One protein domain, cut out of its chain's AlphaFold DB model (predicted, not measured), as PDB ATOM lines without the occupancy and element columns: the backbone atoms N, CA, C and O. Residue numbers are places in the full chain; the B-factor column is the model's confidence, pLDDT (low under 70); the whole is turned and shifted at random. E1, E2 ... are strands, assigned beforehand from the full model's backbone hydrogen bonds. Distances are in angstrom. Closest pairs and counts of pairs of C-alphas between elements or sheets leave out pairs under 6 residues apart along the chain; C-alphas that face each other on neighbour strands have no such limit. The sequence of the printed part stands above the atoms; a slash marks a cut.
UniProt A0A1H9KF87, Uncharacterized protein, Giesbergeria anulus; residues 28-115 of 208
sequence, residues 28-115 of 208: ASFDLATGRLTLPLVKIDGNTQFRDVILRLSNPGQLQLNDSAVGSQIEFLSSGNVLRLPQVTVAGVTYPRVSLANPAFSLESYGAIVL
ATOM      1  N   ALA A  28     178.966 190.153 273.814       91.31
ATOM      2  CA  ALA A  28     180.119 190.675 273.093       91.31
ATOM      3  C   ALA A  28     179.757 190.956 271.627       91.31
ATOM      4  O   ALA A  28     178.847 190.338 271.073       91.31
ATOM      5  N   SER A  29     180.499 191.832 270.956       92.75
ATOM      6  CA  SER A  29     180.363 192.039 269.509       92.75
ATOM      7  C   SER A  29     181.706 191.915 268.803       92.75
ATOM      8  O   SER A  29     182.723 192.409 269.287       92.75
ATOM      9  N   PHE A  30     181.720 191.236 267.658       92.56
ATOM     10  CA  PHE A  30     182.908 191.076 266.828       92.56
ATOM     11  C   PHE A  30     182.708 191.725 265.460       92.56
ATOM     12  O   PHE A  30     181.784 191.380 264.718       92.56
ATOM     13  N   ASP A  31     183.609 192.644 265.126       91.44
ATOM     14  CA  ASP A  31     183.694 193.287 263.822       91.44
ATOM     15  C   ASP A  31     184.718 192.557 262.941       91.44
ATOM     16  O   ASP A  31     185.927 192.578 263.203       91.44
ATOM     17  N   LEU A  32     184.222 191.928 261.870       88.06
ATOM     18  CA  LEU A  32     185.029 191.202 260.887       88.06
ATOM     19  C   LEU A  32     185.947 192.119 260.069       88.06
ATOM     20  O   LEU A  32     186.999 191.666 259.625       88.06
ATOM     21  N   ALA A  33     185.567 193.380 259.847       88.12
ATOM     22  CA  ALA A  33     186.332 194.304 259.014       88.12
ATOM     23  C   ALA A  33     187.613 194.762 259.718       88.12
ATOM     24  O   ALA A  33     188.662 194.903 259.090       88.12
ATOM     25  N   THR A  34     187.542 194.974 261.033       88.25
ATOM     26  CA  THR A  34     188.673 195.473 261.826       88.25
ATOM     27  C   THR A  34     189.357 194.389 262.658       88.25
ATOM     28  O   THR A  34     190.457 194.619 263.170       88.25
ATOM     29  N   GLY A  35     188.718 193.225 262.821       88.12
ATOM     30  CA  GLY A  35     189.144 192.171 263.743       88.12
ATOM     31  C   GLY A  35     188.978 192.572 265.210       88.12
ATOM     32  O   GLY A  35     189.747 192.124 266.060       88.12
ATOM     33  N   ARG A  36     188.026 193.466 265.515       91.06
ATOM     34  CA  ARG A  36     187.833 194.005 266.870       91.06
ATOM     35  C   ARG A  36     186.745 193.244 267.602       91.06
ATOM     36  O   ARG A  36     185.640 193.095 267.090       91.06
ATOM     37  N   LEU A  37     187.056 192.812 268.815       92.50
ATOM     38  CA  LEU A  37     186.128 192.216 269.760       92.50
ATOM     39  C   LEU A  37     185.837 193.235 270.864       92.50
ATOM     40  O   LEU A  37     186.733 193.605 271.620       92.50
ATOM     41  N   THR A  38     184.588 193.678 270.945       90.94
ATOM     42  CA  THR A  38     184.106 194.585 271.989       90.94
ATOM     43  C   THR A  38     183.440 193.771 273.086       90.94
ATOM     44  O   THR A  38     182.517 192.993 272.828       90.94
ATOM     45  N   LEU A  39     183.908 193.960 274.314       90.31
ATOM     46  CA  LEU A  39     183.433 193.295 275.517       90.31
ATOM     47  C   LEU A  39     182.863 194.370 276.458       90.31
ATOM     48  O   LEU A  39     183.627 195.193 276.972       90.31
ATOM     49  N   PRO A  40     181.538 194.405 276.686       83.44
ATOM     50  CA  PRO A  40     180.920 195.436 277.521       83.44
ATOM     51  C   PRO A  40     181.386 195.348 278.976       83.44
ATOM     52  O   PRO A  40     181.637 196.366 279.617       83.44
ATOM     53  N   LEU A  41     181.535 194.127 279.481       83.44
ATOM     54  CA  LEU A  41     182.158 193.815 280.754       83.44
ATOM     55  C   LEU A  41     182.921 192.505 280.563       83.44
ATOM     56  O   LEU A  41     182.415 191.613 279.897       83.44
ATOM     57  N   VAL A  42     184.134 192.391 281.090       87.06
ATOM     58  CA  VAL A  42     184.904 191.142 281.090       87.06
ATOM     59  C   VAL A  42     185.492 190.916 282.462       87.06
ATOM     60  O   VAL A  42     186.103 191.813 283.038       87.06
ATOM     61  N   LYS A  43     185.316 189.704 282.973       87.00
ATOM     62  CA  LYS A  43     185.938 189.221 284.197       87.00
ATOM     63  C   LYS A  43     187.254 188.526 283.864       87.00
ATOM     64  O   LYS A  43     187.290 187.704 282.963       87.00
ATOM     65  N   ILE A  44     188.321 188.819 284.590       84.44
ATOM     66  CA  ILE A  44     189.618 188.152 284.478       84.44
ATOM     67  C   ILE A  44     189.852 187.364 285.762       84.44
ATOM     68  O   ILE A  44     189.759 187.922 286.859       84.44
ATOM     69  N   ASP A  45     190.099 186.061 285.611       78.12
ATOM     70  CA  ASP A  45     190.441 185.124 286.693       78.12
ATOM     71  C   ASP A  45     189.521 185.198 287.920       78.12
ATOM     72  O   ASP A  45     189.921 184.976 289.060       78.12
ATOM     73  N   GLY A  46     188.250 185.523 287.690       67.38
ATOM     74  CA  GLY A  46     187.234 185.507 288.728       67.38
ATOM     75  C   GLY A  46     187.222 186.695 289.701       67.38
ATOM     76  O   GLY A  46     186.258 186.776 290.464       67.38
ATOM     77  N   ASN A  47     188.171 187.633 289.643       64.75
ATOM     78  CA  ASN A  47     188.280 188.709 290.645       64.75
ATOM     79  C   ASN A  47     188.300 190.124 290.054       64.75
ATOM     80  O   ASN A  47     187.801 191.053 290.684       64.75
ATOM     81  N   THR A  48     188.819 190.296 288.838       71.75
ATOM     82  CA  THR A  48     189.001 191.628 288.242       71.75
ATOM     83  C   THR A  48     188.025 191.816 287.098       71.75
ATOM     84  O   THR A  48     187.977 190.969 286.214       71.75
ATOM     85  N   GLN A  49     187.252 192.901 287.070       79.94
ATOM     86  CA  GLN A  49     186.385 193.202 285.931       79.94
ATOM     87  C   GLN A  49     186.842 194.461 285.197       79.94
ATOM     88  O   GLN A  49     187.391 195.391 285.783       79.94
ATOM     89  N   PHE A  50     186.604 194.504 283.892       77.44
ATOM     90  CA  PHE A  50     186.888 195.656 283.042       77.44
ATOM     91  C   PHE A  50     185.673 195.952 282.175       77.44
ATOM     92  O   PHE A  50     185.054 195.029 281.652       77.44
ATOM     93  N   ARG A  51     185.344 197.232 282.018       80.62
ATOM     94  CA  ARG A  51     184.232 197.724 281.204       80.62
ATOM     95  C   ARG A  51     184.737 198.301 279.888       80.62
ATOM     96  O   ARG A  51     185.825 198.880 279.848       80.62
ATOM     97  N   ASP A  52     183.917 198.177 278.848       78.25
ATOM     98  CA  ASP A  52     184.151 198.745 277.515       78.25
ATOM     99  C   ASP A  52     185.526 198.343 276.958       78.25
ATOM    100  O   ASP A  52     186.308 199.170 276.481       78.25
ATOM    101  N   VAL A  53     185.855 197.057 277.083       82.81
ATOM    102  CA  VAL A  53     187.129 196.513 276.612       82.81
ATOM    103  C   VAL A  53     187.045 196.261 275.117       82.81
ATOM    104  O   VAL A  53     186.141 195.581 274.638       82.81
ATOM    105  N   ILE A  54     188.025 196.771 274.381       86.00
ATOM    106  CA  ILE A  54     188.190 196.518 272.954       86.00
ATOM    107  C   ILE A  54     189.495 195.755 272.770       86.00
ATOM    108  O   ILE A  54     190.583 196.245 273.083       86.00
ATOM    109  N   LEU A  55     189.375 194.537 272.253       90.12
ATOM    110  CA  LEU A  55     190.497 193.680 271.899       90.12
ATOM    111  C   LEU A  55     190.619 193.605 270.382       90.12
ATOM    112  O   LEU A  55     189.618 193.481 269.677       90.12
ATOM    113  N   ARG A  56     191.846 193.587 269.874       90.19
ATOM    114  CA  ARG A  56     192.123 193.149 268.510       90.19
ATOM    115  C   ARG A  56     192.409 191.664 268.522       90.19
ATOM    116  O   ARG A  56     193.422 191.245 269.075       90.19
ATOM    117  N   LEU A  57     191.541 190.875 267.906       89.94
ATOM    118  CA  LEU A  57     191.736 189.437 267.791       89.94
ATOM    119  C   LEU A  57     192.597 189.155 266.558       89.94
ATOM    120  O   LEU A  57     192.159 189.362 265.428       89.94
ATOM    121  N   SER A  58     193.837 188.710 266.768       89.69
ATOM    122  CA  SER A  58     194.739 188.320 265.678       89.69
ATOM    123  C   SER A  58     194.578 186.846 265.313       89.69
ATOM    124  O   SER A  58     194.709 186.485 264.146       89.69
ATOM    125  N   ASN A  59     194.253 186.002 266.296       87.00
ATOM    126  CA  ASN A  59     193.911 184.601 266.093       87.00
ATOM    127  C   ASN A  59     192.844 184.178 267.120       87.00
ATOM    128  O   ASN A  59     193.087 184.314 268.319       87.00
ATOM    129  N   PRO A  60     191.681 183.647 266.704       86.50
ATOM    130  CA  PRO A  60     190.674 183.147 267.641       86.50
ATOM    131  C   PRO A  60     191.114 181.888 268.405       86.50
ATOM    132  O   PRO A  60     190.460 181.521 269.374       86.50
ATOM    133  N   GLY A  61     192.197 181.223 267.994       91.19
ATOM    134  CA  GLY A  61     192.599 179.942 268.563       91.19
ATOM    135  C   GLY A  61     191.594 178.843 268.213       91.19
ATOM    136  O   GLY A  61     191.063 178.794 267.101       91.19
ATOM    137  N   GLN A  62     191.334 177.947 269.161       93.50
ATOM    138  CA  GLN A  62     190.310 176.916 269.028       93.50
ATOM    139  C   GLN A  62     188.948 177.479 269.431       93.50
ATOM    140  O   GLN A  62     188.709 177.771 270.600       93.50
ATOM    141  N   LEU A  63     188.059 177.610 268.450       93.75
ATOM    142  CA  LEU A  63     186.690 178.068 268.652       93.75
ATOM    143  C   LEU A  63     185.763 176.887 268.948       93.75
ATOM    144  O   LEU A  63     185.695 175.930 268.177       93.75
ATOM    145  N   GLN A  64     185.000 177.000 270.029       94.81
ATOM    146  CA  GLN A  64     183.947 176.064 270.389       94.81
ATOM    147  C   GLN A  64     182.624 176.817 270.548       94.81
ATOM    148  O   GLN A  64     182.539 177.848 271.214       94.81
ATOM    149  N   LEU A  65     181.579 176.296 269.905       93.62
ATOM    150  CA  LEU A  65     180.213 176.812 269.996       93.62
ATOM    151  C   LEU A  65     179.400 175.956 270.968       93.62
ATOM    152  O   LEU A  65     179.630 174.750 271.068       93.62
ATOM    153  N   ASN A  66     178.403 176.560 271.619       92.31
ATOM    154  CA  ASN A  66     177.531 175.887 272.587       92.31
ATOM    155  C   ASN A  66     178.295 175.201 273.736       92.31
ATOM    156  O   ASN A  66     177.875 174.155 274.230       92.31
ATOM    157  N   ASP A  67     179.413 175.783 274.167       92.69
ATOM    158  CA  ASP A  67     180.232 175.241 275.246       92.69
ATOM    159  C   ASP A  67     179.484 175.310 276.592       92.69
ATOM    160  O   ASP A  67     179.050 176.370 277.058       92.69
ATOM    161  N   SER A  68     179.316 174.153 277.235       91.38
ATOM    162  CA  SER A  68     178.635 174.032 278.524       91.38
ATOM    163  C   SER A  68     179.422 174.666 279.672       91.38
ATOM    164  O   SER A  68     178.819 175.025 280.684       91.38
ATOM    165  N   ALA A  69     180.735 174.853 279.511       89.06
ATOM    166  CA  ALA A  69     181.593 175.511 280.489       89.06
ATOM    167  C   ALA A  69     181.440 177.042 280.494       89.06
ATOM    168  O   ALA A  69     181.918 177.704 281.418       89.06
ATOM    169  N   VAL A  70     180.781 177.622 279.485       90.62
ATOM    170  CA  VAL A  70     180.527 179.065 279.428       90.62
ATOM    171  C   VAL A  70     179.400 179.434 280.397       90.62
ATOM    172  O   VAL A  70     178.284 178.913 280.319       90.62
ATOM    173  N   GLY A  71     179.708 180.341 281.325       85.62
ATOM    174  CA  GLY A  71     178.768 180.873 282.310       85.62
ATOM    175  C   GLY A  71     177.859 181.975 281.755       85.62
ATOM    176  O   GLY A  71     177.627 182.083 280.554       85.62
ATOM    177  N   SER A  72     177.322 182.801 282.653       81.94
ATOM    178  CA  SER A  72     176.458 183.941 282.312       81.94
ATOM    179  C   SER A  72     177.209 185.256 282.083       81.94
ATOM    180  O   SER A  72     176.589 186.225 281.656       81.94
ATOM    181  N   GLN A  73     178.510 185.298 282.383       85.50
ATOM    182  CA  GLN A  73     179.373 186.478 282.260       85.50
ATOM    183  C   GLN A  73     180.503 186.218 281.272       85.50
ATOM    184  O   GLN A  73     180.934 185.071 281.112       85.50
ATOM    185  N   ILE A  74     180.978 187.278 280.623       91.06
ATOM    186  CA  ILE A  74     182.191 187.210 279.811       91.06
ATOM    187  C   ILE A  74     183.380 187.036 280.753       91.06
ATOM    188  O   ILE A  74     183.571 187.814 281.689       91.06
ATOM    189  N   GLU A  75     184.194 186.017 280.501       91.75
ATOM    190  CA  GLU A  75     185.299 185.661 281.386       91.75
ATOM    191  C   GLU A  75     186.542 185.278 280.593       91.75
ATOM    192  O   GLU A  75     186.483 184.454 279.683       91.75
ATOM    193  N   PHE A  76     187.679 185.853 280.960       92.19
ATOM    194  CA  PHE A  76     188.990 185.402 280.541       92.19
ATOM    195  C   PHE A  76     189.664 184.658 281.693       92.19
ATOM    196  O   PHE A  76     189.866 185.208 282.776       92.19
ATOM    197  N   LEU A  77     190.011 183.400 281.439       86.69
ATOM    198  CA  LEU A  77     190.775 182.551 282.340       86.69
ATOM    199  C   LEU A  77     192.216 182.512 281.838       86.69
ATOM    200  O   LEU A  77     192.509 181.883 280.816       86.69
ATOM    201  N   SER A  78     193.123 183.171 282.557       83.31
ATOM    202  CA  SER A  78     194.553 183.112 282.260       83.31
ATOM    203  C   SER A  78     195.082 181.690 282.453       83.31
ATOM    204  O   SER A  78     195.900 181.212 281.660       83.31
ATOM    205  N   SER A  79     194.528 180.956 283.427       80.44
ATOM    206  CA  SER A  79     194.736 179.518 283.568       80.44
ATOM    207  C   SER A  79     194.127 178.782 282.369       80.44
ATOM    208  O   SER A  79     192.914 178.584 282.288       80.44
ATOM    209  N   GLY A  80     194.979 178.378 281.429       80.88
ATOM    210  CA  GLY A  80     194.569 177.695 280.200       80.88
ATOM    211  C   GLY A  80     194.271 178.622 279.020       80.88
ATOM    212  O   GLY A  80     193.895 178.108 277.971       80.88
ATOM    213  N   ASN A  81     194.468 179.941 279.167       88.50
ATOM    214  CA  ASN A  81     194.257 180.948 278.122       88.50
ATOM    215  C   ASN A  81     192.912 180.750 277.395       88.50
ATOM    216  O   ASN A  81     192.875 180.419 276.209       88.50
ATOM    217  N   VAL A  82     191.802 180.880 278.125       93.25
ATOM    218  CA  VAL A  82     190.451 180.659 277.586       93.25
ATOM    219  C   VAL A  82     189.610 181.917 277.737       93.25
ATOM    220  O   VAL A  82     189.414 182.400 278.849       93.25
ATOM    221  N   LEU A  83     189.051 182.410 276.631       95.06
ATOM    222  CA  LEU A  83     188.029 183.456 276.639       95.06
ATOM    223  C   LEU A  83     186.645 182.824 276.474       95.06
ATOM    224  O   LEU A  83     186.394 182.104 275.510       95.06
ATOM    225  N   ARG A  84     185.739 183.106 277.403       95.06
ATOM    226  CA  ARG A  84     184.357 182.626 277.433       95.06
ATOM    227  C   ARG A  84     183.409 183.782 277.171       95.06
ATOM    228  O   ARG A  84     183.459 184.803 277.850       95.06
ATOM    229  N   LEU A  85     182.530 183.595 276.198       94.75
ATOM    230  CA  LEU A  85     181.571 184.575 275.713       94.75
ATOM    231  C   LEU A  85     180.162 183.968 275.830       94.75
ATOM    232  O   LEU A  85     179.796 183.107 275.024       94.75
ATOM    233  N   PRO A  86     179.349 184.380 276.819       92.44
ATOM    234  CA  PRO A  86     177.971 183.911 276.972       92.44
ATOM    235  C   PRO A  86     177.153 184.123 275.705       92.44
ATOM    236  O   PRO A  86     176.397 183.238 275.303       92.44
ATOM    237  N   GLN A  87     177.346 185.274 275.061       92.44
ATOM    238  CA  GLN A  87     176.841 185.589 273.737       92.44
ATOM    239  C   GLN A  87     177.861 186.441 272.986       92.44
ATOM    240  O   GLN A  87     178.497 187.321 273.567       92.44
ATOM    241  N   VAL A  88     177.998 186.199 271.684       93.44
ATOM    242  CA  VAL A  88     178.754 187.070 270.780       93.44
ATOM    243  C   VAL A  88     177.969 187.307 269.498       93.44
ATOM    244  O   VAL A  88     177.464 186.363 268.893       93.44
ATOM    245  N   THR A  89     177.866 188.561 269.073       93.12
ATOM    246  CA  THR A  89     177.277 188.924 267.784       93.12
ATOM    247  C   THR A  89     178.375 189.114 266.745       93.12
ATOM    248  O   THR A  89     179.281 189.922 266.935       93.12
ATOM    249  N   VAL A  90     178.274 188.396 265.628       91.06
ATOM    250  CA  VAL A  90     179.185 188.485 264.480       91.06
ATOM    251  C   VAL A  90     178.355 188.778 263.239       91.06
ATOM    252  O   VAL A  90     177.465 188.001 262.904       91.06
ATOM    253  N   ALA A  91     178.615 189.903 262.566       88.56
ATOM    254  CA  ALA A  91     177.878 190.307 261.359       88.56
ATOM    255  C   ALA A  91     176.336 190.244 261.509       88.56
ATOM    256  O   ALA A  91     175.622 189.862 260.585       88.56
ATOM    257  N   GLY A  92     175.822 190.585 262.696       85.75
ATOM    258  CA  GLY A  92     174.388 190.554 263.010       85.75
ATOM    259  C   GLY A  92     173.832 189.190 263.439       85.75
ATOM    260  O   GLY A  92     172.665 189.111 263.812       85.75
ATOM    261  N   VAL A  93     174.644 188.128 263.446       90.75
ATOM    262  CA  VAL A  93     174.259 186.799 263.941       90.75
ATOM    263  C   VAL A  93     174.764 186.613 265.367       90.75
ATOM    264  O   VAL A  93     175.952 186.786 265.632       90.75
ATOM    265  N   THR A  94     173.876 186.240 266.289       92.56
ATOM    266  CA  THR A  94     174.235 185.991 267.693       92.56
ATOM    267  C   THR A  94     174.508 184.513 267.934       92.56
ATOM    268  O   THR A  94     173.644 183.664 267.716       92.56
ATOM    269  N   TYR A  95     175.698 184.220 268.448       92.12
ATOM    270  CA  TYR A  95     176.145 182.888 268.828       92.12
ATOM    271  C   TYR A  95     176.135 182.764 270.354       92.12
ATOM    272  O   TYR A  95     176.820 183.538 271.030       92.12
ATOM    273  N   PRO A  96     175.366 181.824 270.925       93.31
ATOM    274  CA  PRO A  96     175.387 181.574 272.355       93.31
ATOM    275  C   PRO A  96     176.582 180.696 272.743       93.31
ATOM    276  O   PRO A  96     176.995 179.810 271.992       93.31
ATOM    277  N   ARG A  97     177.074 180.898 273.968       91.94
ATOM    278  CA  ARG A  97     178.045 180.040 274.661       91.94
ATOM    279  C   ARG A  97     179.268 179.724 273.800       91.94
ATOM    280  O   ARG A  97     179.530 178.568 273.470       91.94
ATOM    281  N   VAL A  98     179.993 180.762 273.410       95.56
ATOM    282  CA  VAL A  98     181.217 180.632 272.619       95.56
ATOM    283  C   VAL A  98     182.417 180.617 273.552       95.56
ATOM    284  O   VAL A  98     182.515 181.454 274.447       95.56
ATOM    285  N   SER A  99     183.345 179.692 273.343       95.06
ATOM    286  CA  SER A  99     184.655 179.731 273.984       95.06
ATOM    287  C   SER A  99     185.768 179.717 272.945       95.06
ATOM    288  O   SER A  99     185.652 179.117 271.875       95.06
ATOM    289  N   LEU A 100     186.834 180.445 273.258       95.31
ATOM    290  CA  LEU A 100     188.058 180.528 272.481       95.31
ATOM    291  C   LEU A 100     189.190 180.016 273.365       95.31
ATOM    292  O   LEU A 100     189.514 180.653 274.367       95.31
ATOM    293  N   ALA A 101     189.778 178.876 273.017       93.81
ATOM    294  CA  ALA A 101     190.944 178.339 273.709       93.81
ATOM    295  C   ALA A 101     192.227 178.701 272.957       93.81
ATOM    296  O   ALA A 101     192.329 178.540 271.741       93.81
ATOM    297  N   ASN A 102     193.224 179.172 273.699       91.12
ATOM    298  CA  ASN A 102     194.466 179.730 273.175       91.12
ATOM    299  C   ASN A 102     194.280 180.866 272.144       91.12
ATOM    300  O   ASN A 102     194.941 180.845 271.099       91.12
ATOM    301  N   PRO A 103     193.396 181.853 272.383       93.06
ATOM    302  CA  PRO A 103     193.288 182.993 271.492       93.06
ATOM    303  C   PRO A 103     194.560 183.850 271.568       93.06
ATOM    304  O   PRO A 103     195.223 183.935 272.607       93.06
ATOM    305  N   ALA A 104     194.877 184.521 270.465       87.12
ATOM    306  CA  ALA A 104     195.861 185.590 270.412       87.12
ATOM    307  C   ALA A 104     195.139 186.914 270.158       87.12
ATOM    308  O   ALA A 104     194.446 187.086 269.150       87.12
ATOM    309  N   PHE A 105     195.306 187.854 271.080       90.06
ATOM    310  CA  PHE A 105     194.726 189.185 270.989       90.06
ATOM    311  C   PHE A 105     195.664 190.236 271.575       90.06
ATOM    312  O   PHE A 105     196.516 189.937 272.411       90.06
ATOM    313  N   SER A 106     195.483 191.480 271.152       83.44
ATOM    314  CA  SER A 106     196.081 192.648 271.794       83.44
ATOM    315  C   SER A 106     194.985 193.542 272.353       83.44
ATOM    316  O   SER A 106     193.970 193.766 271.695       83.44
ATOM    317  N   LEU A 107     195.195 194.075 273.551       86.25
ATOM    318  CA  LEU A 107     194.327 195.103 274.110       86.25
ATOM    319  C   LEU A 107     194.484 196.391 273.295       86.25
ATOM    320  O   LEU A 107     195.598 196.892 273.160       86.25
ATOM    321  N   GLU A 108     193.387 196.914 272.749       76.38
ATOM    322  CA  GLU A 108     193.389 198.231 272.104       76.38
ATOM    323  C   GLU A 108     192.973 199.328 273.086       76.38
ATOM    324  O   GLU A 108     193.622 200.369 273.154       76.38
ATOM    325  N   SER A 109     191.914 199.095 273.866       73.25
ATOM    326  CA  SER A 109     191.439 200.041 274.879       73.25
ATOM    327  C   SER A 109     190.570 199.370 275.941       73.25
ATOM    328  O   SER A 109     190.036 198.282 275.731       73.25
ATOM    329  N   TYR A 110     190.383 200.053 277.067       73.94
ATOM    330  CA  TYR A 110     189.373 199.743 278.079       73.94
ATOM    331  C   TYR A 110     188.811 201.054 278.637       73.94
ATOM    332  O   TYR A 110     189.526 202.056 278.682       73.94
ATOM    333  N   GLY A 111     187.536 201.059 279.030       57.53
ATOM    334  CA  GLY A 111     186.875 202.246 279.575       57.53
ATOM    335  C   GLY A 111     187.160 202.442 281.060       57.53
ATOM    336  O   GLY A 111     187.650 203.489 281.473       57.53
ATOM    337  N   ALA A 112     186.870 201.426 281.873       59.59
ATOM    338  CA  ALA A 112     187.077 201.483 283.318       59.59
ATOM    339  C   ALA A 112     187.402 200.105 283.896       59.59
ATOM    340  O   ALA A 112     186.937 199.082 283.394       59.59
ATOM    341  N   ILE A 113     188.154 200.086 284.992       56.44
ATOM    342  CA  ILE A 113     188.265 198.905 285.847       56.44
ATOM    343  C   ILE A 113     187.005 198.869 286.711       56.44
ATOM    344  O   ILE A 113     186.695 199.830 287.414       56.44
ATOM    345  N   VAL A 114     186.267 197.769 286.638       51.78
ATOM    346  CA  VAL A 114     185.152 197.482 287.533       51.78
ATOM    347  C   VAL A 114     185.720 196.631 288.660       51.78
ATOM    348  O   VAL A 114     186.017 195.449 288.510       51.78
ATOM    349  N   LEU A 115     185.931 197.270 289.801       53.25
ATOM    350  CA  LEU A 115     186.113 196.552 291.053       53.25
ATOM    351  C   LEU A 115     184.755 195.923 291.394       53.25
ATOM    352  O   LEU A 115     183.731 196.577 291.187       53.25
TER     353      LEU A 115
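AT A GLANCE: This is residues 28 to 115 of the 208 residues of an uncharacterized protein of Giesbergeria anulus (UniProt A0A1H9KF87). You are looking at one strongly twisted sheet of nine strands that curls into a small, partly open barrel, with E2, E3, E6 and E7 each bending sharply. The open side lies between edge strands E4 and E8, where the tight links E3 to E4 and E7 to E8 cross from one part of the wall to the other; E9 extends the sheet beside E3. The printed part has 88 residues with no named helix and strands E1 to E9 in chain order, in a branched sheet of mixed parallel and antiparallel pairs, class all strand. It is compact, with a radius of gyration of the C-alphas of 11.8 A and spans of 31 by 28 by 20 A.

HOW THE PARTS SIT: Start at E1, residues 28 to 31, which forms a hairpin with E2, residues 36 to 44; N 29 and O 38 are 3.0 A apart. On the other side of E1 is E6, residues 82 to 90, parallel to it, with N 30 and O 89 2.9 A apart. E3, residues 48 to 59, continues the meander E1 E2 E3, each strand the antiparallel neighbour of the one before; N 39 and O 53 are 2.8 A apart. E5, residues 75 to 77, is on the same side of E2 as E1 but beside residues 42 to 44, parallel, with N 76 and O 43 2.8 A apart. A second meander is E5 E6 E7, with E7 at residues 93 to 101; look at N 77 and O 82, 2.8 A, and N 85 and O 98, 2.8 A. With E4, residues 62 to 64, it makes a Greek key, E4 being the antiparallel neighbour of E7; N 64 and O 99 are 2.9 A apart. Beside E3, on the side away from E2, find E8, residues 104 to 109, with N 56 and O 106 2.8 A apart, and E9, residues 112 to 114, with N 51 and O 112 2.8 A apart. Edge strands E4 and E8 are apart.

IN THESE COORDINATES: Find C-alpha 28 at (180.119, 190.675, 273.093), where E1 begins. E2 is 18.6 A long and bends by 88 degrees at residue 40; E3, the longest strand by residues, is 23.8 A and bends by 94 degrees at residue 51. E6 is 19.0 A and bends by 86 degrees at residue 86; E7 is 21.1 A and bends by 76 degrees at residue 96. E8 measures 15.8 A, and E9 ends at C-alpha 114, (185.152, 197.482, 287.533).

THE WHOLE: The C-alphas farthest apart, Ala 33 and Asn 47, are 32.2 A apart. The printed part has no cut and no long link; E4 to E5, ten residues, is short. Its mean pLDDT is 86.0, with residues 46 to 47 and 111 to 115 under 70.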